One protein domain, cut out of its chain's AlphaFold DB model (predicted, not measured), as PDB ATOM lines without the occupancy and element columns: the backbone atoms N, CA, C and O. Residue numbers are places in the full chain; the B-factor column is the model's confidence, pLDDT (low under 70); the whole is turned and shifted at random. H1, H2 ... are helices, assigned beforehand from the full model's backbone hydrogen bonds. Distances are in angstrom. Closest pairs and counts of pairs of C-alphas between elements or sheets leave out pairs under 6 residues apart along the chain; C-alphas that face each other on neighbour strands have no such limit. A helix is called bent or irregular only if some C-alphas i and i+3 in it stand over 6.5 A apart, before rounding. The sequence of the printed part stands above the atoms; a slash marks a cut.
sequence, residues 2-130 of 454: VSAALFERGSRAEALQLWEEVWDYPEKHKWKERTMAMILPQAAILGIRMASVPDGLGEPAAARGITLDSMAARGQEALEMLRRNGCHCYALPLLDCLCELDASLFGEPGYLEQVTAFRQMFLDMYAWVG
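This is residues 2 to 130 of the 454 residues of an uncharacterized protein of Lachnospiraceae bacterium (UniProt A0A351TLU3). Three helices, H4, H6 and H7, pack together as a triangle that forms the core; the hairpin of H1 and H2 packs through H2 on the side of H4 away from H7, and H8 packs slantwise on the far side of H7. The short H3 sits at the turn between H2 and H4, and the short H5 lies in a low-confidence loop at one end. The printed part has 129 residues with eight named helices, H1 to H8 in order, and no named strand: the class is all helix, and the helices' packing is mostly aligned, five of six tilts being shallow. The whole is compact and rounded, with a radius of gyration of the C-alphas of 15.2 A and spans of 44 by 33 by 30 A.

H1, residues 2 to 8, begins at C-alpha 2 (0.822, 53.636, -10.132). H2, residues 12 to 28, is 23.7 A long and irregular: C-alphas 23 and 26 are 7.1 A apart. H3 is residues 33 to 36. H4, residues 40 to 51, is 16.1 A long and begins at C-alpha 40 (-0.172, 43.826, 1.902). H5 is residues 61 to 64, neither bent nor irregular, but only just: C-alphas 61 and 64 are 6.5 A apart. H6, residues 68 to 84, is 24.3 A long. H7, residues 91 to 99, is 12.0 A long. H8, residues 111 to 128, is 25.6 A long and ends at C-alpha 128 (-2.271, 59.792, 24.301).

For each pair that touches, the closest C-alphas are named. H4 touches H6 at Pro 41 and Ala 78, 5.0 A, opposite ways at a shallow tilt of 20 degrees. H4 touches H7 at Ile 45 and Leu 94, 5.5 A, the same way at a shallow tilt of 30 degrees. H6 and H7, a helical hairpin, touch at Gly 75 and Leu 98, 7.0 A, at a shallow tilt of 33 degrees, only just short of steep. H2, with residues 16 to 23 alone, touches H4 at Trp 23 and Ala 43, 6.3 A. H1 and H2, a hairpin, touch at Ser 3 and Ala 15, 4.3 A. H7 and H8, a hairpin, touch at Leu 95 and Arg 119, 5.6 A, at a steep tilt of 39 degrees. H3 only just touches H6, with 3 pairs of C-alphas within 8 A, the closest Glu 33 and Met 81 at 7.1 A. H5 is close to H2 but not clearly touching, Ala 13 and Ala 61 being the closest C-alphas at 8.0 A. H8 is apart from H4 and H6. In H1, H4, H6, H7 and H8 every O i to N i+4 pair is within hydrogen-bond range, in H2 11 of 13, and H3 and H5 are too short for such a pair.

The two C-alphas farthest apart, those of Gly 58 and Val 129, are 46.6 A apart. The printed part has no cut. The link from H7 to H8, of 11 residues, is long. The mean pLDDT of the printed part is 86.6, and residues 54 to 66 are under 70.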
ATOM      1  N   VAL A   2       1.271  53.624  -8.721       85.69
ATOM      2  CA  VAL A   2       0.822  53.636 -10.132       85.69
ATOM      3  C   VAL A   2      -0.630  53.158 -10.288       85.69
ATOM      4  O   VAL A   2      -1.403  53.822 -10.965       85.69
ATOM      5  N   SER A   3      -1.029  52.084  -9.591       86.56
ATOM      6  CA  SER A   3      -2.421  51.592  -9.598       86.56
ATOM      7  C   SER A   3      -3.419  52.672  -9.147       86.56
ATOM      8  O   SER A   3      -4.328  53.010  -9.897       86.56
ATOM      9  N   ALA A   4      -3.182  53.313  -7.997       85.56
ATOM     10  CA  ALA A   4      -4.019  54.417  -7.517       85.56
ATOM     11  C   ALA A   4      -4.130  55.564  -8.541       85.56
ATOM     12  O   ALA A   4      -5.220  56.060  -8.800       85.56
ATOM     13  N   ALA A   5      -3.023  55.952  -9.185       87.62
ATOM     14  CA  ALA A   5      -3.036  57.008 -10.199       87.62
ATOM     15  C   ALA A   5      -3.848  56.638 -11.455       87.62
ATOM     16  O   ALA A   5      -4.468  57.513 -12.055       87.62
ATOM     17  N   LEU A   6      -3.841  55.365 -11.864       85.81
ATOM     18  CA  LEU A   6      -4.674  54.873 -12.967       85.81
ATOM     19  C   LEU A   6      -6.157  54.890 -12.587       85.81
ATOM     20  O   LEU A   6      -6.983  55.300 -13.401       85.81
ATOM     21  N   PHE A   7      -6.481  54.519 -11.345       84.69
ATOM     22  CA  PHE A   7      -7.852  54.527 -10.838       84.69
ATOM     23  C   PHE A   7      -8.450  55.940 -10.854       84.69
ATOM     24  O   PHE A   7      -9.514  56.151 -11.432       84.69
ATOM     25  N   GLU A   8      -7.713  56.926 -10.331       85.25
ATOM     26  CA  GLU A   8      -8.111  58.347 -10.325       85.25
ATOM     27  C   GLU A   8      -8.276  58.936 -11.736       85.25
ATOM     28  O   GLU A   8      -9.065  59.851 -11.957       85.25
ATOM     29  N   ARG A   9      -7.548  58.405 -12.726       87.00
ATOM     30  CA  ARG A   9      -7.658  58.815 -14.138       87.00
ATOM     31  C   ARG A   9      -8.802  58.131 -14.889       87.00
ATOM     32  O   ARG A   9      -8.977  58.395 -16.075       87.00
ATOM     33  N   GLY A  10      -9.562  57.259 -14.228       80.88
ATOM     34  CA  GLY A  10     -10.658  56.502 -14.833       80.88
ATOM     35  C   GLY A  10     -10.234  55.200 -15.518       80.88
ATOM     36  O   GLY A  10     -11.102  54.451 -15.959       80.88
ATOM     37  N   SER A  11      -8.939  54.862 -15.549       84.88
ATOM     38  CA  SER A  11      -8.422  53.580 -16.059       84.88
ATOM     39  C   SER A  11      -8.611  52.453 -15.030       84.88
ATOM     40  O   SER A  11      -7.650  51.804 -14.612       84.88
ATOM     41  N   ARG A  12      -9.856  52.219 -14.586       82.19
ATOM     42  CA  ARG A  12     -10.186  51.304 -13.472       82.19
ATOM     43  C   ARG A  12      -9.708  49.872 -13.712       82.19
ATOM     44  O   ARG A  12      -9.114  49.263 -12.829       82.19
ATOM     45  N   ALA A  13      -9.905  49.349 -14.920       81.44
ATOM     46  CA  ALA A  13      -9.524  47.983 -15.270       81.44
ATOM     47  C   ALA A  13      -8.000  47.741 -15.199       81.44
ATOM     48  O   ALA A  13      -7.556  46.705 -14.705       81.44
ATOM     49  N   GLU A  14      -7.196  48.704 -15.658       84.62
ATOM     50  CA  GLU A  14      -5.727  48.655 -15.573       84.62
ATOM     51  C   GLU A  14      -5.246  48.849 -14.131       84.62
ATOM     52  O   GLU A  14      -4.322  48.172 -13.681       84.62
ATOM     53  N   ALA A  15      -5.901  49.742 -13.384       87.81
ATOM     54  CA  ALA A  15      -5.602  49.979 -11.978       87.81
ATOM     55  C   ALA A  15      -5.792  48.718 -11.126       87.81
ATOM     56  O   ALA A  15      -4.919  48.398 -10.315       87.81
ATOM     57  N   LEU A  16      -6.905  48.008 -11.336       85.50
ATOM     58  CA  LEU A  16      -7.231  46.763 -10.645       85.50
ATOM     59  C   LEU A  16      -6.284  45.626 -11.033       85.50
ATOM     60  O   LEU A  16      -5.827  44.903 -10.154       85.50
ATOM     61  N   GLN A  17      -5.922  45.511 -12.316       87.62
ATOM     62  CA  GLN A  17      -4.933  44.523 -12.758       87.62
ATOM     63  C   GLN A  17      -3.584  44.729 -12.067       87.62
ATOM     64  O   GLN A  17      -3.020  43.801 -11.499       87.62
ATOM     65  N   LEU A  18      -3.081  45.965 -12.080       90.94
ATOM     66  CA  LEU A  18      -1.804  46.275 -11.452       90.94
ATOM     67  C   LEU A  18      -1.858  46.092  -9.930       90.94
ATOM     68  O   LEU A  18      -0.863  45.735  -9.305       90.94
ATOM     69  N   TRP A  19      -3.008  46.363  -9.319       92.69
ATOM     70  CA  TRP A  19      -3.211  46.105  -7.901       92.69
ATOM     71  C   TRP A  19      -3.147  44.608  -7.573       92.69
ATOM     72  O   TRP A  19      -2.461  44.234  -6.626       92.69
ATOM     73  N   GLU A  20      -3.799  43.760  -8.369       91.50
ATOM     74  CA  GLU A  20      -3.770  42.304  -8.199       91.50
ATOM     75  C   GLU A  20      -2.357  41.741  -8.399       91.50
ATOM     76  O   GLU A  20      -1.891  40.933  -7.600       91.50
ATOM     77  N   GLU A  21      -1.611  42.255  -9.383       92.12
ATOM     78  CA  GLU A  21      -0.194  41.923  -9.558       92.12
ATOM     79  C   GLU A  21       0.635  42.244  -8.306       92.12
ATOM     80  O   GLU A  21       1.479  41.438  -7.918       92.12
ATOM     81  N   VAL A  22       0.384  43.385  -7.653       91.62
ATOM     82  CA  VAL A  22       1.055  43.771  -6.398       91.62
ATOM     83  C   VAL A  22       0.620  42.893  -5.225       91.62
ATOM     84  O   VAL A  22       1.466  42.550  -4.400       91.62
ATOM     85  N   TRP A  23      -0.665  42.538  -5.138       93.25
ATOM     86  CA  TRP A  23      -1.201  41.670  -4.087       93.25
ATOM     87  C   TRP A  23      -0.580  40.271  -4.143       93.25
ATOM     88  O   TRP A  23      -0.092  39.772  -3.134       93.25
ATOM     89  N   ASP A  24      -0.521  39.674  -5.332       93.44
ATOM     90  CA  ASP A  24      -0.018  38.311  -5.517       93.44
ATOM     91  C   ASP A  24       1.515  38.218  -5.510       93.44
ATOM     92  O   ASP A  24       2.079  37.127  -5.378       93.44
ATOM     93  N   TYR A  25       2.212  39.338  -5.736       94.19
ATOM     94  CA  TYR A  25       3.667  39.360  -5.894       94.19
ATOM     95  C   TYR A  25       4.398  38.663  -4.736       94.19
ATOM     96  O   TYR A  25       5.247  37.806  -5.005       94.19
ATOM     97  N   PRO A  26       4.101  38.958  -3.453       93.31
ATOM     98  CA  PRO A  26       4.840  38.358  -2.355       93.31
ATOM     99  C   PRO A  26       4.680  36.836  -2.294       93.31
ATOM    100  O   PRO A  26       5.674  36.136  -2.110       93.31
ATOM    101  N   GLU A  27       3.475  36.305  -2.514       91.69
ATOM    102  CA  GLU A  27       3.230  34.858  -2.504       91.69
ATOM    103  C   GLU A  27       3.920  34.164  -3.688       91.69
ATOM    104  O   GLU A  27       4.659  33.193  -3.495       91.69
ATOM    105  N   LYS A  28       3.793  34.722  -4.903       94.44
ATOM    106  CA  LYS A  28       4.478  34.225  -6.115       94.44
ATOM    107  C   LYS A  28       5.994  34.143  -5.930       94.44
ATOM    108  O   LYS A  28       6.639  33.237  -6.461       94.44
ATOM    109  N   HIS A  29       6.561  35.059  -5.149       92.38
ATOM    110  CA  HIS A  29       7.986  35.115  -4.843       92.38
ATOM    111  C   HIS A  29       8.369  34.491  -3.493       92.38
ATOM    112  O   HIS A  29       9.525  34.614  -3.084       92.38
ATOM    113  N   LYS A  30       7.446  33.783  -2.824       90.94
ATOM    114  CA  LYS A  30       7.669  33.088  -1.543       90.94
ATOM    115  C   LYS A  30       8.239  34.003  -0.459       90.94
ATOM    116  O   LYS A  30       9.146  33.630   0.289       90.94
ATOM    117  N   TRP A  31       7.743  35.231  -0.407       88.62
ATOM    118  CA  TRP A  31       8.121  36.171   0.631       88.62
ATOM    119  C   TRP A  31       7.656  35.667   1.988       88.62
ATOM    120  O   TRP A  31       6.622  35.019   2.125       88.62
ATOM    121  N   LYS A  32       8.440  35.981   3.015       84.50
ATOM    122  CA  LYS A  32       8.047  35.689   4.388       84.50
ATOM    123  C   LYS A  32       6.921  36.616   4.803       84.50
ATOM    124  O   LYS A  32       6.952  37.803   4.480       84.50
ATOM    125  N   GLU A  33       6.016  36.098   5.622       86.62
ATOM    126  CA  GLU A  33       4.857  36.837   6.118       86.62
ATOM    127  C   GLU A  33       5.232  38.199   6.728       86.62
ATOM    128  O   GLU A  33       4.635  39.212   6.382       86.62
ATOM    129  N   ARG A  34       6.310  38.273   7.519       81.19
ATOM    130  CA  ARG A  34       6.826  39.539   8.079       81.19
ATOM    131  C   ARG A  34       7.130  40.618   7.032       81.19
ATOM    132  O   ARG A  34       6.999  41.806   7.297       81.19
ATOM    133  N   THR A  35       7.579  40.213   5.846       83.88
ATOM    134  CA  THR A  35       7.861  41.124   4.730       83.88
ATOM    135  C   THR A  35       6.562  41.490   4.024       83.88
ATOM    136  O   THR A  35       6.368  42.647   3.656       83.88
ATOM    137  N   MET A  36       5.648  40.525   3.895       90.56
ATOM    138  CA  MET A  36       4.300  40.749   3.373       90.56
ATOM    139  C   MET A  36       3.538  41.768   4.238       90.56
ATOM    140  O   MET A  36       2.894  42.657   3.686       90.56
ATOM    141  N   ALA A  37       3.678  41.715   5.568       88.88
ATOM    142  CA  ALA A  37       3.021  42.609   6.531       88.88
ATOM    143  C   ALA A  37       3.384  44.093   6.349       88.88
ATOM    144  O   ALA A  37       2.620  44.966   6.745       88.88
ATOM    145  N   MET A  38       4.498  44.404   5.683       83.31
ATOM    146  CA  MET A  38       4.872  45.789   5.378       83.31
ATOM    147  C   MET A  38       4.157  46.358   4.141       83.31
ATOM    148  O   MET A  38       4.150  47.575   3.938       83.31
ATOM    149  N   ILE A  39       3.580  45.499   3.290       86.88
ATOM    150  CA  ILE A  39       3.086  45.864   1.952       86.88
ATOM    151  C   ILE A  39       1.613  45.508   1.761       86.88
ATOM    152  O   ILE A  39       0.846  46.359   1.310       86.88
ATOM    153  N   LEU A  40       1.198  44.292   2.123       93.25
ATOM    154  CA  LEU A  40      -0.172  43.826   1.902       93.25
ATOM    155  C   LEU A  40      -1.235  44.676   2.608       93.25
ATOM    156  O   LEU A  40      -2.244  44.948   1.967       93.25
ATOM    157  N   PRO A  41      -1.029  45.225   3.820       93.19
ATOM    158  CA  PRO A  41      -1.994  46.156   4.411       93.19
ATOM    159  C   PRO A  41      -2.264  47.394   3.551       93.19
ATOM    160  O   PRO A  41      -3.410  47.802   3.395       93.19
ATOM    161  N   GLN A  42      -1.234  47.961   2.912       90.50
ATOM    162  CA  GLN A  42      -1.406  49.092   1.992       90.50
ATOM    163  C   GLN A  42      -2.187  48.687   0.743       90.50
ATOM    164  O   GLN A  42      -3.035  49.443   0.263       90.50
ATOM    165  N   ALA A  43      -1.890  47.498   0.210       92.62
ATOM    166  CA  ALA A  43      -2.619  46.948  -0.917       92.62
ATOM    167  C   ALA A  43      -4.088  46.707  -0.533       92.62
ATOM    168  O   ALA A  43      -4.964  47.181  -1.246       92.62
ATOM    169  N   ALA A  44      -4.376  46.097   0.618       94.75
ATOM    170  CA  ALA A  44      -5.735  45.876   1.111       94.75
ATOM    171  C   ALA A  44      -6.524  47.188   1.235       94.75
ATOM    172  O   ALA A  44      -7.613  47.293   0.678       94.75
ATOM    173  N   ILE A  45      -5.946  48.215   1.872       93.12
ATOM    174  CA  ILE A  45      -6.566  49.547   1.992       93.12
ATOM    175  C   ILE A  45      -6.931  50.108   0.614       93.12
ATOM    176  O   ILE A  45      -8.046  50.588   0.409       93.12
ATOM    177  N   LEU A  46      -5.998  50.056  -0.343       91.31
ATOM    178  CA  LEU A  46      -6.244  50.547  -1.698       91.31
ATOM    179  C   LEU A  46      -7.341  49.728  -2.399       91.31
ATOM    180  O   LEU A  46      -8.209  50.317  -3.033       91.31
ATOM    181  N   GLY A  47      -7.325  48.401  -2.256       91.75
ATOM    182  CA  GLY A  47      -8.310  47.487  -2.838       91.75
ATOM    183  C   GLY A  47      -9.727  47.755  -2.334       91.75
ATOM    184  O   GLY A  47     -10.628  47.968  -3.141       91.75
ATOM    185  N   ILE A  48      -9.900  47.841  -1.008       92.06
ATOM    186  CA  ILE A  48     -11.183  48.170  -0.370       92.06
ATOM    187  C   ILE A  48     -11.697  49.514  -0.892       92.06
ATOM    188  O   ILE A  48     -12.817  49.594  -1.384       92.06
ATOM    189  N   ARG A  49     -10.856  50.556  -0.885       89.69
ATOM    190  CA  ARG A  49     -11.252  51.889  -1.366       89.69
ATOM    191  C   ARG A  49     -11.679  51.887  -2.829       89.69
ATOM    192  O   ARG A  49     -12.666  52.532  -3.158       89.69
ATOM    193  N   MET A  50     -10.960  51.177  -3.699       87.12
ATOM    194  CA  MET A  50     -11.325  51.078  -5.115       87.12
ATOM    195  C   MET A  50     -12.655  50.339  -5.314       87.12
ATOM    196  O   MET A  50     -13.450  50.759  -6.150       87.12
ATOM    197  N   ALA A  51     -12.916  49.280  -4.540       85.69
ATOM    198  CA  ALA A  51     -14.160  48.511  -4.619       85.69
ATOM    199  C   ALA A  51     -15.376  49.236  -4.014       85.69
ATOM    200  O   ALA A  51     -16.501  48.992  -4.443       85.69
ATOM    201  N   SER A  52     -15.165  50.144  -3.056       83.38
ATOM    202  CA  SER A  52     -16.237  50.938  -2.438       83.38
ATOM    203  C   SER A  52     -16.744  52.092  -3.313       83.38
ATOM    204  O   SER A  52     -17.770  52.691  -2.992       83.38
ATOM    205  N   VAL A  53     -16.056  52.442  -4.408       79.50
ATOM    206  CA  VAL A  53     -16.506  53.503  -5.321       79.50
ATOM    207  C   VAL A  53     -17.535  52.936  -6.306       79.50
ATOM    208  O   VAL A  53     -17.177  52.078  -7.114       79.50
ATOM    209  N   PRO A  54     -18.784  53.447  -6.334       65.50
ATOM    210  CA  PRO A  54     -19.790  52.993  -7.287       65.50
ATOM    211  C   PRO A  54     -19.301  53.124  -8.738       65.50
ATOM    212  O   PRO A  54     -18.693  54.133  -9.124       65.50
ATOM    213  N   ASP A  55     -19.569  52.118  -9.570       59.56
ATOM    214  CA  ASP A  55     -19.389  52.234 -11.018       59.56
ATOM    215  C   ASP A  55     -20.431  53.212 -11.576       59.56
ATOM    216  O   ASP A  55     -21.607  52.896 -11.732       59.56
ATOM    217  N   GLY A  56     -19.994  54.438 -11.871       53.47
ATOM    218  CA  GLY A  56     -20.802  55.439 -12.579       53.47
ATOM    219  C   GLY A  56     -21.009  55.121 -14.068       53.47
ATOM    220  O   GLY A  56     -21.737  55.833 -14.754       53.47
ATOM    221  N   LEU A  57     -20.374  54.065 -14.578       48.78
ATOM    222  CA  LEU A  57     -20.473  53.564 -15.945       48.78
ATOM    223  C   LEU A  57     -20.561  52.044 -15.841       48.78
ATOM    224  O   LEU A  57     -19.607  51.425 -15.394       48.78
ATOM    225  N   GLY A  58     -21.714  51.471 -16.190       46.34
ATOM    226  CA  GLY A  58     -22.073  50.065 -15.976       46.34
ATOM    227  C   GLY A  58     -21.269  49.024 -16.767       46.34
ATOM    228  O   GLY A  58     -21.865  48.164 -17.411       46.34
ATOM    229  N   GLU A  59     -19.941  49.068 -16.709       46.72
ATOM    230  CA  GLU A  59     -19.110  47.888 -16.929       46.72
ATOM    231  C   GLU A  59     -18.995  47.118 -15.609       46.72
ATOM    232  O   GLU A  59     -18.754  47.730 -14.572       46.72
ATOM    233  N   PRO A  60     -19.168  45.787 -15.581       44.75
ATOM    234  CA  PRO A  60     -19.119  45.067 -14.322       44.75
ATOM    235  C   PRO A  60     -17.663  44.925 -13.865       44.75
ATOM    236  O   PRO A  60     -16.919  44.116 -14.428       44.75
ATOM    237  N   ALA A  61     -17.289  45.571 -12.755       48.50
ATOM    238  CA  ALA A  61     -16.157  45.135 -11.922       48.50
ATOM    239  C   ALA A  61     -16.199  43.611 -11.619       48.50
ATOM    240  O   ALA A  61     -15.170  42.961 -11.422       48.50
ATOM    241  N   ALA A  62     -17.393  43.007 -11.703       47.22
ATOM    242  CA  ALA A  62     -17.648  41.574 -11.594       47.22
ATOM    243  C   ALA A  62     -16.957  40.692 -12.659       47.22
ATOM    244  O   ALA A  62     -16.775  39.502 -12.415       47.22
ATOM    245  N   ALA A  63     -16.526  41.226 -13.810       45.06
ATOM    246  CA  ALA A  63     -15.903  40.416 -14.866       45.06
ATOM    247  C   ALA A  63     -14.506  39.862 -14.499       45.06
ATOM    248  O   ALA A  63     -13.986  39.010 -15.217       45.06
ATOM    249  N   ARG A  64     -13.900  40.317 -13.388       51.75
ATOM    250  CA  ARG A  64     -12.590  39.837 -12.896       51.75
ATOM    251  C   ARG A  64     -12.607  39.288 -11.463       51.75
ATOM    252  O   ARG A  64     -11.548  39.066 -10.898       51.75
ATOM    253  N   GLY A  65     -13.781  39.071 -10.863       53.72
ATOM    254  CA  GLY A  65     -13.880  38.496  -9.510       53.72
ATOM    255  C   GLY A  65     -13.472  39.430  -8.361       53.72
ATOM    256  O   GLY A  65     -13.346  38.978  -7.227       53.72
ATOM    257  N   ILE A  66     -13.298  40.729  -8.625       64.25
ATOM    258  CA  ILE A  66     -12.982  41.737  -7.607       64.25
ATOM    259  C   ILE A  66     -14.301  42.319  -7.088       64.25
ATOM    260  O   ILE A  66     -14.836  43.284  -7.627       64.25
ATOM    261  N   THR A  67     -14.862  41.665  -6.071       79.44
ATOM    262  CA  THR A  67     -16.060  42.114  -5.346       79.44
ATOM    263  C   THR A  67     -15.675  42.792  -4.037       79.44
ATOM    264  O   THR A  67     -14.569  42.594  -3.526       79.44
ATOM    265  N   LEU A  68     -16.601  43.566  -3.465       85.00
ATOM    266  CA  LEU A  68     -16.415  44.133  -2.130       85.00
ATOM    267  C   LEU A  68     -16.185  43.027  -1.084       85.00
ATOM    268  O   LEU A  68     -15.283  43.165  -0.267       85.00
ATOM    269  N   ASP A  69     -16.885  41.891  -1.194       87.19
ATOM    270  CA  ASP A  69     -16.680  40.693  -0.363       87.19
ATOM    271  C   ASP A  69     -15.234  40.175  -0.450       87.19
ATOM    272  O   ASP A  69     -14.597  39.885   0.562       87.19
ATOM    273  N   SER A  70     -14.676  40.096  -1.667       88.81
ATOM    274  CA  SER A  70     -13.291  39.659  -1.874       88.81
ATOM    275  C   SER A  70     -12.289  40.640  -1.258       88.81
ATOM    276  O   SER A  70     -11.301  40.215  -0.655       88.81
ATOM    277  N   MET A  71     -12.540  41.948  -1.372       91.69
ATOM    278  CA  MET A  71     -11.682  42.968  -0.762       91.69
ATOM    279  C   MET A  71     -11.799  42.982   0.764       91.69
ATOM    280  O   MET A  71     -10.788  43.183   1.436       91.69
ATOM    281  N   ALA A  72     -12.991  42.728   1.309       92.31
ATOM    282  CA  ALA A  72     -13.209  42.578   2.742       92.31
ATOM    283  C   ALA A  72     -12.369  41.416   3.288       92.31
ATOM    284  O   ALA A  72     -11.579  41.626   4.205       92.31
ATOM    285  N   ALA A  73     -12.435  40.239   2.655       93.31
ATOM    286  CA  ALA A  73     -11.641  39.069   3.040       93.31
ATOM    287  C   ALA A  73     -10.123  39.338   3.000       93.31
ATOM    288  O   ALA A  73      -9.411  39.031   3.955       93.31
ATOM    289  N   ARG A  74      -9.626  39.991   1.940       94.62
ATOM    290  CA  ARG A  74      -8.213  40.415   1.842       94.62
ATOM    291  C   ARG A  74      -7.839  41.441   2.918       94.62
ATOM    292  O   ARG A  74      -6.720  41.437   3.426       94.62
ATOM    293  N   GLY A  75      -8.774  42.310   3.298       96.06
ATOM    294  CA  GLY A  75      -8.627  43.223   4.430       96.06
ATOM    295  C   GLY A  75      -8.486  42.500   5.769       96.06
ATOM    296  O   GLY A  75      -7.589  42.838   6.542       96.06
ATOM    297  N   GLN A  76      -9.310  41.475   6.017       95.94
ATOM    298  CA  GLN A  76      -9.207  40.632   7.213       95.94
ATOM    299  C   GLN A  76      -7.862  39.895   7.259       95.94
ATOM    300  O   GLN A  76      -7.188  39.907   8.286       95.94
ATOM    301  N   GLU A  77      -7.432  39.320   6.133       95.50
ATOM    302  CA  GLU A  77      -6.139  38.639   6.006       95.50
ATOM    303  C   GLU A  77      -4.966  39.581   6.315       95.50
ATOM    304  O   GLU A  77      -4.070  39.249   7.096       95.50
ATOM    305  N   ALA A  78      -4.991  40.792   5.749       96.19
ATOM    306  CA  ALA A  78      -3.961  41.790   5.998       96.19
ATOM    307  C   ALA A  78      -3.941  42.261   7.462       96.19
ATOM    308  O   ALA A  78      -2.858  42.466   8.019       96.19
ATOM    309  N   LEU A  79      -5.108  42.408   8.101       96.69
ATOM    310  CA  LEU A  79      -5.194  42.741   9.524       96.69
ATOM    311  C   LEU A  79      -4.604  41.615  10.378       96.69
ATOM    312  O   LEU A  79      -3.829  41.876  11.296       96.69
ATOM    313  N   GLU A  80      -4.911  40.366  10.042       95.44
ATOM    314  CA  GLU A  80      -4.407  39.197  10.757       95.44
ATOM    315  C   GLU A  80      -2.889  39.042  10.628       95.44
ATOM    316  O   GLU A  80      -2.203  38.649  11.571       95.44
ATOM    317  N   MET A  81      -2.319  39.419   9.485       94.00
ATOM    318  CA  MET A  81      -0.868  39.518   9.349       94.00
ATOM    319  C   MET A  81      -0.262  40.603  10.246       94.00
ATOM    320  O   MET A  81       0.785  40.371  10.851       94.00
ATOM    321  N   LEU A  82      -0.884  41.782  10.354       93.88
ATOM    322  CA  LEU A  82      -0.399  42.844  11.246       93.88
ATOM    323  C   LEU A  82      -0.396  42.392  12.711       93.88
ATOM    324  O   LEU A  82       0.604  42.585  13.406       93.88
ATOM    325  N   ARG A  83      -1.477  41.732  13.139       93.81
ATOM    326  CA  ARG A  83      -1.650  41.156  14.481       93.81
ATOM    327  C   ARG A  83      -0.548  40.150  14.811       93.81
ATOM    328  O   ARG A  83       0.191  40.338  15.774       93.81
ATOM    329  N   ARG A  84      -0.350  39.144  13.949       89.62
ATOM    330  CA  ARG A  84       0.664  38.083  14.128       89.62
ATOM    331  C   ARG A  84       2.110  38.571  14.075       89.62
ATOM    332  O   ARG A  84       2.995  37.899  14.594       89.62
ATOM    333  N   ASN A  85       2.362  39.715  13.440       86.62
ATOM    334  CA  ASN A  85       3.700  40.304  13.334       86.62
ATOM    335  C   ASN A  85       3.921  41.478  14.301       86.62
ATOM    336  O   ASN A  85       4.957  42.141  14.210       86.62
ATOM    337  N   GLY A  86       2.966  41.760  15.198       88.50
ATOM    338  CA  GLY A  86       3.051  42.858  16.160       88.50
ATOM    339  C   GLY A  86       3.342  44.204  15.503       88.50
ATOM    340  O   GLY A  86       4.137  44.989  16.018       88.50
ATOM    341  N   CYS A  87       2.755  44.447  14.331       88.00
ATOM    342  CA  CYS A  87       3.029  45.618  13.517       88.00
ATOM    343  C   CYS A  87       1.814  46.542  13.487       88.00
ATOM    344  O   CYS A  87       0.703  46.110  13.192       88.00
ATOM    345  N   HIS A  88       2.030  47.831  13.749       89.81
ATOM    346  CA  HIS A  88       0.966  48.839  13.654       89.81
ATOM    347  C   HIS A  88       1.015  49.651  12.353       89.81
ATOM    348  O   HIS A  88       0.159  50.515  12.133       89.81
ATOM    349  N   CYS A  89       1.990  49.389  11.471       86.56
ATOM    350  CA  CYS A  89       2.045  50.015  10.151       86.56
ATOM    351  C   CYS A  89       0.721  49.811   9.430       86.56
ATOM    352  O   CYS A  89       0.326  48.682   9.162       86.56
ATOM    353  N   TYR A  90       0.055  50.910   9.082       89.62
ATOM    354  CA  TYR A  90      -1.223  50.886   8.373       89.62
ATOM    355  C   TYR A  90      -2.382  50.222   9.137       89.62
ATOM    356  O   TYR A  90      -3.466  50.135   8.570       89.62
ATOM    357  N   ALA A  91      -2.207  49.845  10.412       93.06
ATOM    358  CA  ALA A  91      -3.263  49.234  11.217       93.06
ATOM    359  C   ALA A  91      -4.476  50.162  11.333       93.06
ATOM    360  O   ALA A  91      -5.566  49.779  10.931       93.06
ATOM    361  N   LEU A  92      -4.287  51.409  11.783       94.19
ATOM    362  CA  LEU A  92      -5.391  52.369  11.899       94.19
ATOM    363  C   LEU A  92      -6.078  52.659  10.544       94.19
ATOM    364  O   LEU A  92      -7.291  52.490  10.473       94.19
ATOM    365  N   PRO A  93      -5.359  52.996   9.451       93.25
ATOM    366  CA  PRO A  93      -5.980  53.154   8.134       93.25
ATOM    367  C   PRO A  93      -6.740  51.921   7.623       93.25
ATOM    368  O   PRO A  93      -7.754  52.072   6.944       93.25
ATOM    369  N   LEU A  94      -6.250  50.710   7.905       95.38
ATOM    370  CA  LEU A  94      -6.925  49.468   7.526       95.38
ATOM    371  C   LEU A  94      -8.185  49.249   8.367       95.38
ATOM    372  O   LEU A  94      -9.230  48.929   7.810       95.38
ATOM    373  N   LEU A  95      -8.099  49.469   9.680       96.75
ATOM    374  CA  LEU A  95      -9.234  49.393  10.598       96.75
ATOM    375  C   LEU A  95     -10.321  50.414  10.235       96.75
ATOM    376  O   LEU A  95     -11.491  50.057  10.253       96.75
ATOM    377  N   ASP A  96      -9.957  51.641   9.841       95.50
ATOM    378  CA  ASP A  96     -10.911  52.627   9.308       95.50
ATOM    379  C   ASP A  96     -11.669  52.064   8.098       95.50
ATOM    380  O   ASP A  96     -12.895  52.061   8.091       95.50
ATOM    381  N   CYS A  97     -10.947  51.529   7.106       94.69
ATOM    382  CA  CYS A  97     -11.571  50.948   5.918       94.69
ATOM    383  C   CYS A  97     -12.464  49.746   6.245       94.69
ATOM    384  O   CYS A  97     -13.515  49.604   5.634       94.69
ATOM    385  N   LEU A  98     -12.070  48.886   7.188       96.12
ATOM    386  CA  LEU A  98     -12.875  47.733   7.599       96.12
ATOM    387  C   LEU A  98     -14.132  48.154   8.374       96.12
ATOM    388  O   LEU A  98     -15.185  47.557   8.177       96.12
ATOM    389  N   CYS A  99     -14.048  49.191   9.210       95.88
ATOM    390  CA  CYS A  99     -15.191  49.734   9.949       95.88
ATOM    391  C   CYS A  99     -16.257  50.390   9.055       95.88
ATOM    392  O   CYS A  99     -17.399  50.530   9.483       95.88
ATOM    393  N   GLU A 100     -15.896  50.814   7.842       93.31
ATOM    394  CA  GLU A 100     -16.824  51.397   6.861       93.31
ATOM    395  C   GLU A 100     -17.628  50.341   6.078       93.31
ATOM    396  O   GLU A 100     -18.578  50.689   5.373       93.31
ATOM    397  N   LEU A 101     -17.254  49.062   6.175       91.38
ATOM    398  CA  LEU A 101     -17.907  47.960   5.470       91.38
ATOM    399  C   LEU A 101     -19.150  47.451   6.212       91.38
ATOM    400  O   LEU A 101     -19.257  47.545   7.434       91.38
ATOM    401  N   ASP A 102     -20.085  46.863   5.462       88.75
ATOM    402  CA  ASP A 102     -21.266  46.221   6.042       88.75
ATOM    403  C   ASP A 102     -20.877  44.958   6.828       88.75
ATOM    404  O   ASP A 102     -20.085  44.138   6.357       88.75
ATOM    405  N   ALA A 103     -21.475  44.775   8.008       87.94
ATOM    406  CA  ALA A 103     -21.233  43.624   8.869       87.94
ATOM    407  C   ALA A 103     -21.487  42.276   8.166       87.94
ATOM    408  O   ALA A 103     -20.817  41.295   8.481       87.94
ATOM    409  N   SER A 104     -22.408  42.219   7.192       89.19
ATOM    410  CA  SER A 104     -22.713  40.997   6.436       89.19
ATOM    411  C   SER A 104     -21.551  40.494   5.579       89.19
ATOM    412  O   SER A 104     -21.572  39.349   5.136       89.19
ATOM    413  N   LEU A 105     -20.559  41.350   5.315       88.00
ATOM    414  CA  LEU A 105     -19.360  41.002   4.550       88.00
ATOM    415  C   LEU A 105     -18.359  40.183   5.372       88.00
ATOM    416  O   LEU A 105     -17.420  39.619   4.812       88.00
ATOM    417  N   PHE A 106     -18.559  40.100   6.687       88.00
ATOM    418  CA  PHE A 106     -17.706  39.351   7.593       88.00
ATOM    419  C   PHE A 106     -18.393  38.042   7.995       88.00
ATOM    420  O   PHE A 106     -19.545  38.023   8.420       88.00
ATOM    421  N   GLY A 107     -17.677  36.923   7.861       80.31
ATOM    422  CA  GLY A 107     -18.216  35.586   8.149       80.31
ATOM    423  C   GLY A 107     -18.402  35.266   9.638       80.31
ATOM    424  O   GLY A 107     -18.970  34.225   9.963       80.31
ATOM    425  N   GLU A 108     -17.932  36.134  10.539       85.12
ATOM    426  CA  GLU A 108     -17.930  35.913  11.987       85.12
ATOM    427  C   GLU A 108     -18.791  36.959  12.720       85.12
ATOM    428  O   GLU A 108     -18.515  38.160  12.625       85.12
ATOM    429  N   PRO A 109     -19.814  36.534  13.487       85.00
ATOM    430  CA  PRO A 109     -20.562  37.435  14.361       85.00
ATOM    431  C   PRO A 109     -19.632  38.082  15.395       85.00
ATOM    432  O   PRO A 109     -18.865  37.377  16.047       85.00
ATOM    433  N   GLY A 110     -19.714  39.400  15.583       88.06
ATOM    434  CA  GLY A 110     -18.851  40.117  16.532       88.06
ATOM    435  C   GLY A 110     -17.565  40.691  15.925       88.06
ATOM    436  O   GLY A 110     -16.856  41.439  16.599       88.06
ATOM    437  N   TYR A 111     -17.236  40.353  14.670       92.75
ATOM    438  CA  TYR A 111     -15.991  40.805  14.038       92.75
ATOM    439  C   TYR A 111     -15.930  42.330  13.907       92.75
ATOM    440  O   TYR A 111     -14.910  42.943  14.217       92.75
ATOM    441  N   LEU A 112     -17.029  42.963  13.486       93.25
ATOM    442  CA  LEU A 112     -17.076  44.414  13.309       93.25
ATOM    443  C   LEU A 112     -16.949  45.148  14.651       93.25
ATOM    444  O   LEU A 112     -16.256  46.164  14.731       93.25
ATOM    445  N   GLU A 113     -17.558  44.626  15.716       94.94
ATOM    446  CA  GLU A 113     -17.404  45.140  17.077       94.94
ATOM    447  C   GLU A 113     -15.945  45.052  17.536       94.94
ATOM    448  O   GLU A 113     -15.402  46.024  18.063       94.94
ATOM    449  N   GLN A 114     -15.286  43.922  17.267       95.25
ATOM    450  CA  GLN A 114     -13.883  43.706  17.605       95.25
ATOM    451  C   GLN A 114     -12.954  44.678  16.852       95.25
ATOM    452  O   GLN A 114     -12.128  45.363  17.457       95.25
ATOM    453  N   VAL A 115     -13.126  44.801  15.533       96.38
ATOM    454  CA  VAL A 115     -12.387  45.753  14.685       96.38
ATOM    455  C   VAL A 115     -12.610  47.191  15.158       96.38
ATOM    456  O   VAL A 115     -11.657  47.970  15.240       96.38
ATOM    457  N   THR A 116     -13.840  47.534  15.542       97.12
ATOM    458  CA  THR A 116     -14.183  48.858  16.082       97.12
ATOM    459  C   THR A 116     -13.478  49.128  17.412       97.12
ATOM    460  O   THR A 116     -12.961  50.230  17.617       97.12
ATOM    461  N   ALA A 117     -13.386  48.130  18.295       97.75
ATOM    462  CA  ALA A 117     -12.647  48.241  19.549       97.75
ATOM    463  C   ALA A 117     -11.143  48.459  19.308       97.75
ATOM    464  O   ALA A 117     -10.556  49.372  19.891       97.75
ATOM    465  N   PHE A 118     -10.525  47.707  18.387       97.69
ATOM    466  CA  PHE A 118      -9.119  47.922  18.019       97.69
ATOM    467  C   PHE A 118      -8.886  49.299  17.407       97.69
ATOM    468  O   PHE A 118      -7.901  49.964  17.728       97.69
ATOM    469  N   ARG A 119      -9.795  49.758  16.543       97.25
ATOM    470  CA  ARG A 119      -9.726  51.094  15.950       97.25
ATOM    471  C   ARG A 119      -9.704  52.169  17.033       97.25
ATOM    472  O   ARG A 119      -8.837  53.041  17.006       97.25
ATOM    473  N   GLN A 120     -10.629  52.089  17.989       97.38
ATOM    474  CA  GLN A 120     -10.707  53.046  19.090       97.38
ATOM    475  C   GLN A 120      -9.459  52.991  19.979       97.38
ATOM    476  O   GLN A 120      -8.901  54.035  20.298       97.38
ATOM    477  N   MET A 121      -8.960  51.793  20.288       96.75
ATOM    478  CA  MET A 121      -7.707  51.599  21.023       96.75
ATOM    479  C   MET A 121      -6.518  52.288  20.337       96.75
ATOM    480  O   MET A 121      -5.769  53.002  21.001       96.75
ATOM    481  N   PHE A 122      -6.337  52.116  19.021       95.69
ATOM    482  CA  PHE A 122      -5.256  52.793  18.295       95.69
ATOM    483  C   PHE A 122      -5.424  54.314  18.297       95.69
ATOM    484  O   PHE A 122      -4.438  55.023  18.484       95.69
ATOM    485  N   LEU A 123      -6.649  54.826  18.128       95.12
ATOM    486  CA  LEU A 123      -6.929  56.264  18.223       95.12
ATOM    487  C   LEU A 123      -6.578  56.816  19.608       95.12
ATOM    488  O   LEU A 123      -5.900  57.838  19.700       95.12
ATOM    489  N   ASP A 124      -6.994  56.126  20.668       94.62
ATOM    490  CA  ASP A 124      -6.736  56.531  22.047       94.62
ATOM    491  C   ASP A 124      -5.246  56.495  22.378       94.62
ATOM    492  O   ASP A 124      -4.727  57.474  22.908       94.62
ATOM    493  N   MET A 125      -4.554  55.409  22.023       93.75
ATOM    494  CA  MET A 125      -3.108  55.268  22.199       93.75
ATOM    495  C   MET A 125      -2.343  56.356  21.440       93.75
ATOM    496  O   MET A 125      -1.445  56.982  21.997       93.75
ATOM    497  N   TYR A 126      -2.688  56.612  20.176       93.50
ATOM    498  CA  TYR A 126      -1.997  57.621  19.374       93.50
ATOM    499  C   TYR A 126      -2.243  59.035  19.884       93.50
ATOM    500  O   TYR A 126      -1.299  59.817  19.967       93.50
ATOM    501  N   ALA A 127      -3.482  59.355  20.262       92.75
ATOM    502  CA  ALA A 127      -3.803  60.640  20.866       92.75
ATOM    503  C   ALA A 127      -3.066  60.832  22.200       92.75
ATOM    504  O   ALA A 127      -2.582  61.931  22.459       92.75
ATOM    505  N   TRP A 128      -2.942  59.767  23.001       91.06
ATOM    506  CA  TRP A 128      -2.271  59.792  24.301       91.06
ATOM    507  C   TRP A 128      -0.823  60.271  24.197       91.06
ATOM    508  O   TRP A 128      -0.418  61.164  24.930       91.06
ATOM    509  N   VAL A 129      -0.058  59.734  23.244       89.75
ATOM    510  CA  VAL A 129       1.375  60.051  23.094       89.75
ATOM    511  C   VAL A 129       1.675  61.069  21.987       89.75
ATOM    512  O   VAL A 129       2.825  61.245  21.586       89.75
ATOM    513  N   GLY A 130       0.649  61.720  21.431       88.94
ATOM    514  CA  GLY A 130       0.810  62.693  20.346       88.94
ATOM    515  C   GLY A 130       1.320  62.093  19.026       88.94
ATOM    516  O   GLY A 130       1.976  62.776  18.235       88.94
TER     517      GLY A 130